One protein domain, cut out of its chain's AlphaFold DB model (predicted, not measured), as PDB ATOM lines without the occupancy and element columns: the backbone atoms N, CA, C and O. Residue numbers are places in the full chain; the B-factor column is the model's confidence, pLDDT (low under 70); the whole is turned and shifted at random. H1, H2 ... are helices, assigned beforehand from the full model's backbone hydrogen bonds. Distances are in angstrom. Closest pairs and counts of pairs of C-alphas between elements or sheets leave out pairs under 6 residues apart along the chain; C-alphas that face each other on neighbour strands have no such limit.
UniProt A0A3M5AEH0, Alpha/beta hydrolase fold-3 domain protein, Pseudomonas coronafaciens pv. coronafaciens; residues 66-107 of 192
ATOM      1  N   LEU A  66     133.401 160.709 159.078       95.44
ATOM      2  CA  LEU A  66     132.324 160.084 159.854       95.44
ATOM      3  C   LEU A  66     132.140 158.600 159.515       95.44
ATOM      4  O   LEU A  66     131.966 157.784 160.416       95.44
ATOM      5  N   LYS A  67     132.216 158.226 158.229       95.94
ATOM      6  CA  LYS A  67     132.174 156.815 157.806       95.94
ATOM      7  C   LYS A  67     133.354 156.031 158.369       95.94
ATOM      8  O   LYS A  67     133.173 154.913 158.845       95.94
ATOM      9  N   LYS A  68     134.551 156.620 158.326       96.69
ATOM     10  CA  LYS A  68     135.755 156.000 158.870       96.69
ATOM     11  C   LYS A  68     135.639 155.827 160.381       96.69
ATOM     12  O   LYS A  68     135.882 154.731 160.864       96.69
ATOM     13  N   TYR A  69     135.180 156.846 161.103       95.56
ATOM     14  CA  TYR A  69     134.961 156.766 162.546       95.56
ATOM     15  C   TYR A  69     133.928 155.701 162.922       95.56
ATOM     16  O   TYR A  69     134.195 154.885 163.795       95.56
ATOM     17  N   ALA A  70     132.803 155.629 162.205       94.06
ATOM     18  CA  ALA A  70     131.808 154.577 162.414       94.06
ATOM     19  C   ALA A  70     132.393 153.166 162.220       94.06
ATOM     20  O   ALA A  70     132.003 152.241 162.923       94.06
ATOM     21  N   SER A  71     133.360 152.997 161.308       94.12
ATOM     22  CA  SER A  71     134.045 151.712 161.112       94.12
ATOM     23  C   SER A  71     135.012 151.327 162.238       94.12
ATOM     24  O   SER A  71     135.451 150.182 162.277       94.12
ATOM     25  N   LEU A  72     135.340 152.255 163.148       91.69
ATOM     26  CA  LEU A  72     136.170 151.982 164.327       91.69
ATOM     27  C   LEU A  72     135.374 151.345 165.479       91.69
ATOM     28  O   LEU A  72     135.987 150.953 166.465       91.69
ATOM     29  N   ASP A  73     134.042 151.248 165.354       90.12
ATOM     30  CA  ASP A  73     133.136 150.559 166.291       90.12
ATOM     31  C   ASP A  73     133.343 150.956 167.767       90.12
ATOM     32  O   ASP A  73     133.389 150.134 168.683       90.12
ATOM     33  N   THR A  74     133.511 152.258 168.002       88.12
ATOM     34  CA  THR A  74     133.695 152.809 169.346       88.12
ATOM     35  C   THR A  74     132.394 152.742 170.141       88.12
ATOM     36  O   THR A  74     131.325 153.103 169.642       88.12
ATOM     37  N   LYS A  75     132.484 152.370 171.414       89.50
ATOM     38  CA  LYS A  75     131.373 152.425 172.364       89.50
ATOM     39  C   LYS A  75     131.083 153.869 172.769       89.50
ATOM     40  O   LYS A  75     131.985 154.700 172.857       89.50
ATOM     41  N   GLY A  76     129.824 154.146 173.114       88.81
ATOM     42  CA  GLY A  76     129.460 155.401 173.775       88.81
ATOM     43  C   GLY A  76     130.281 155.597 175.051       88.81
ATOM     44  O   GLY A  76     130.408 154.670 175.852       88.81
ATOM     45  N   ILE A  77     130.847 156.790 175.237       86.56
ATOM     46  CA  ILE A  77     131.744 157.106 176.363       86.56
ATOM     47  C   ILE A  77     131.061 156.936 177.728       86.56
ATOM     48  O   ILE A  77     131.705 156.614 178.719       86.56
ATOM     49  N   GLU A  78     129.740 157.096 177.782       87.38
ATOM     50  CA  GLU A  78     128.907 156.895 178.966       87.38
ATOM     51  C   GLU A  78     128.592 155.419 179.253       87.38
ATOM     52  O   GLU A  78     127.961 155.097 180.260       87.38
ATOM     53  N   LYS A  79     128.983 154.515 178.347       91.75
ATOM     54  CA  LYS A  79     128.814 153.060 178.472       91.75
ATOM     55  C   LYS A  79     130.103 152.340 178.845       91.75
ATOM     56  O   LYS A  79     130.076 151.122 179.000       91.75
ATOM     57  N   THR A  80     131.209 153.064 178.987       91.00
ATOM     58  CA  THR A  80     132.516 152.503 179.332       91.00
ATOM     59  C   THR A  80     133.012 153.033 180.668       91.00
ATOM     60  O   THR A  80     132.525 154.037 181.187       91.00
ATOM     61  N   VAL A  81     134.014 152.362 181.228       93.25
ATOM     62  CA  VAL A  81     134.767 152.891 182.374       93.25
ATOM     63  C   VAL A  81     135.785 153.936 181.908       93.25
ATOM     64  O   VAL A  81     136.118 153.982 180.726       93.25
ATOM     65  N   LEU A  82     136.289 154.771 182.825       91.94
ATOM     66  CA  LEU A  82     137.204 155.880 182.504       91.94
ATOM     67  C   LEU A  82     138.420 155.429 181.687       91.94
ATOM     68  O   LEU A  82     138.735 156.027 180.665       91.94
ATOM     69  N   GLU A  83     139.091 154.373 182.139       91.69
ATOM     70  CA  GLU A  83     140.295 153.873 181.477       91.69
ATOM     71  C   GLU A  83     140.005 153.444 180.037       91.69
ATOM     72  O   GLU A  83     140.714 153.844 179.121       91.69
ATOM     73  N   GLU A  84     138.907 152.719 179.818       90.75
ATOM     74  CA  GLU A  84     138.461 152.341 178.479       90.75
ATOM     75  C   GLU A  84     138.101 153.581 177.647       90.75
ATOM     76  O   GLU A  84     138.559 153.699 176.515       90.75
ATOM     77  N   ALA A  85     137.364 154.547 178.206       90.38
ATOM     78  CA  ALA A  85     136.990 155.784 177.516       90.38
ATOM     79  C   ALA A  85     138.212 156.574 177.012       90.38
ATOM     80  O   ALA A  85     138.178 157.117 175.910       90.38
ATOM     81  N   CYS A  86     139.294 156.613 177.794       91.31
ATOM     82  CA  CYS A  86     140.531 157.306 177.434       91.31
ATOM     83  C   CYS A  86     141.347 156.598 176.343       91.31
ATOM     84  O   CYS A  86     142.156 157.252 175.689       91.31
ATOM     85  N   GLN A  87     141.161 155.289 176.159       90.62
ATOM     86  CA  GLN A  87     141.902 154.485 175.180       90.62
ATOM     87  C   GLN A  87     141.136 154.267 173.872       90.62
ATOM     88  O   GLN A  87     141.693 153.739 172.909       90.62
ATOM     89  N   GLN A  88     139.855 154.639 173.823       90.75
ATOM     90  CA  GLN A  88     139.056 154.459 172.621       90.75
ATOM     91  C   GLN A  88     139.523 155.369 171.473       90.75
ATOM     92  O   GLN A  88     139.886 156.526 171.706       90.75
ATOM     93  N   PRO A  89     139.452 154.879 170.221       93.44
ATOM     94  CA  PRO A  89     139.693 155.702 169.049       93.44
ATOM     95  C   PRO A  89     138.813 156.953 169.009       93.44
ATOM     96  O   PRO A  89     137.662 156.974 169.448       93.44
ATOM     97  N   THR A  90     139.350 158.001 168.403       92.56
ATOM     98  CA  THR A  90     138.718 159.314 168.308       92.56
ATOM     99  C   THR A  90     138.450 159.694 166.853       92.56
ATOM    100  O   THR A  90     138.946 159.078 165.906       92.56
ATOM    101  N   ILE A  91     137.696 160.775 166.649       92.12
ATOM    102  CA  ILE A  91     137.522 161.374 165.318       92.12
ATOM    103  C   ILE A  91     138.868 161.805 164.710       92.12
ATOM    104  O   ILE A  91     139.019 161.752 163.493       92.12
ATOM    105  N   ALA A  92     139.860 162.184 165.525       92.06
ATOM    106  CA  ALA A  92     141.184 162.539 165.019       92.06
ATOM    107  C   ALA A  92     141.911 161.326 164.413       92.06
ATOM    108  O   ALA A  92     142.627 161.471 163.425       92.06
ATOM    109  N   ASP A  93     141.700 160.126 164.958       93.56
ATOM    110  CA  ASP A  93     142.260 158.891 164.396       93.56
ATOM    111  C   ASP A  93     141.582 158.535 163.071       93.56
ATOM    112  O   ASP A  93     142.246 158.148 162.107       93.56
ATOM    113  N   ALA A  94     140.265 158.748 162.987       94.94
ATOM    114  CA  ALA A  94     139.521 158.608 161.740       94.94
ATOM    115  C   ALA A  94     140.007 159.597 160.666       94.94
ATOM    116  O   ALA A  94     140.232 159.187 159.528       94.94
ATOM    117  N   ASP A  95     140.222 160.866 161.023       93.19
ATOM    118  CA  ASP A  95     140.746 161.894 160.115       93.19
ATOM    119  C   ASP A  95     142.159 161.558 159.616       93.19
ATOM    120  O   ASP A  95     142.398 161.499 158.408       93.19
ATOM    121  N   LYS A  96     143.075 161.201 160.529       92.19
ATOM    122  CA  LYS A  96     144.423 160.723 160.173       92.19
ATOM    123  C   LYS A  96     144.372 159.518 159.237       92.19
ATOM    124  O   LYS A  96     145.161 159.436 158.298       92.19
ATOM    125  N   SER A  97     143.438 158.595 159.457       94.25
ATOM    126  CA  SER A  97     143.290 157.421 158.601       94.25
ATOM    127  C   SER A  97     142.745 157.773 157.212       94.25
ATOM    128  O   SER A  97     143.254 157.250 156.225       94.25
ATOM    129  N   VAL A  98     141.796 158.712 157.103       94.81
ATOM    130  CA  VAL A  98     141.340 159.243 155.804       94.81
ATOM    131  C   VAL A  98     142.492 159.917 155.054       94.81
ATOM    132  O   VAL A  98     142.684 159.658 153.866       94.81
ATOM    133  N   LEU A  99     143.302 160.738 155.731       92.94
ATOM    134  CA  LEU A  99     144.493 161.345 155.127       92.94
ATOM    135  C   LEU A  99     145.502 160.281 154.665       92.94
ATOM    136  O   LEU A  99     146.049 160.401 153.566       92.94
ATOM    137  N   GLY A 100     145.693 159.220 155.451       93.88
ATOM    138  CA  GLY A 100     146.515 158.065 155.091       93.88
ATOM    139  C   GLY A 100     146.020 157.341 153.835       93.88
ATOM    140  O   GLY A 100     146.810 157.102 152.923       93.88
ATOM    141  N   ASP A 101     144.714 157.076 153.734       93.62
ATOM    142  CA  ASP A 101     144.087 156.472 152.547       93.62
ATOM    143  C   ASP A 101     144.292 157.352 151.296       93.62
ATOM    144  O   ASP A 101     144.513 156.855 150.188       93.62
ATOM    145  N   MET A 102     144.297 158.678 151.478       92.62
ATOM    146  CA  MET A 102     144.591 159.668 150.437       92.62
ATOM    147  C   MET A 102     146.092 159.859 150.160       92.62
ATOM    148  O   MET A 102     146.445 160.651 149.284       92.62
ATOM    149  N   LYS A 103     146.977 159.168 150.891       93.81
ATOM    150  CA  LYS A 103     148.441 159.330 150.838       93.81
ATOM    151  C   LYS A 103     148.896 160.772 151.095       93.81
ATOM    152  O   LYS A 103     149.818 161.268 150.449       93.81
ATOM    153  N   ARG A 104     148.229 161.457 152.026       90.38
ATOM    154  CA  ARG A 104     148.575 162.811 152.467       90.38
ATOM    155  C   ARG A 104     149.307 162.760 153.800       90.38
ATOM    156  O   ARG A 104     148.936 161.995 154.685       90.38
ATOM    157  N   ASP A 105     150.321 163.608 153.941       87.31
ATOM    158  CA  ASP A 105     150.996 163.797 155.219       87.31
ATOM    159  C   ASP A 105     150.061 164.526 156.203       87.31
ATOM    160  O   ASP A 105     149.431 165.527 155.856       87.31
ATOM    161  N   SER A 106     149.954 163.978 157.411       85.12
ATOM    162  CA  SER A 106     149.155 164.507 158.523       85.12
ATOM    163  C   SER A 106     150.031 165.070 159.647       85.12
ATOM    164  O   SER A 106     149.526 165.424 160.712       85.12
ATOM    165  N   SER A 107     151.345 165.159 159.425       83.56
ATOM    166  CA  SER A 107     152.266 165.783 160.362       83.56
ATOM    167  C   SER A 107     151.937 167.277 160.535       83.56
ATOM    168  O   SER A 107     151.575 167.950 159.565       83.56
TER     169      SER A 107
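What this domain is: This is residues 66 to 107 of the 192 residues of the protein "Alpha/beta hydrolase fold-3 domain protein" of Pseudomonas coronafaciens pv. coronafaciens (UniProt A0A3M5AEH0). What shape appears first? The printed part is a flat, open loop in which short H1 packs on the longer H3, while the link after H1 leads out to H2 at the far end and the chain then returns into H3. What is it made of? It has 42 residues with three named helices in the order H1, H2, H3 and no named strand; the class is all helix. How large is it? It is loose, with a radius of gyration of the C-alphas of 11.9 A, and spans 35 by 20 by 9 A.

How they stand to each other: What does H1 touch? H1, residues 66 to 70, touches H3, residues 91 to 101; their closest C-alphas, those of Tyr 69 and Ala 94, are 5.0 A apart. Where does H2 stand? H2, residues 82 to 87, is apart from H1 and from H3. What do the backbones show? In H1, H2 and H3 every O i to N i+4 pair is within hydrogen-bond range.

Where its parts are: Where does H1 begin? C-alpha 66 is at (132.324, 160.084, 159.854), and H1 measures 6.1 A from first to last C-alpha. How long are H2 and H3? By the same measure H2 is 8.8 A and H3 15.2 A, ending with C-alpha 101 at (144.087, 156.472, 152.547).

The domain as a whole: Which C-alphas are farthest apart? Those of Val 81 and Lys 103, at 35.0 A. Which link is long? H1 to H2 is a long link of 11 residues; H2 to H3 is tight. Is anything cut or uncertain? The printed part has no cut, and no printed residue is under 70 in pLDDT.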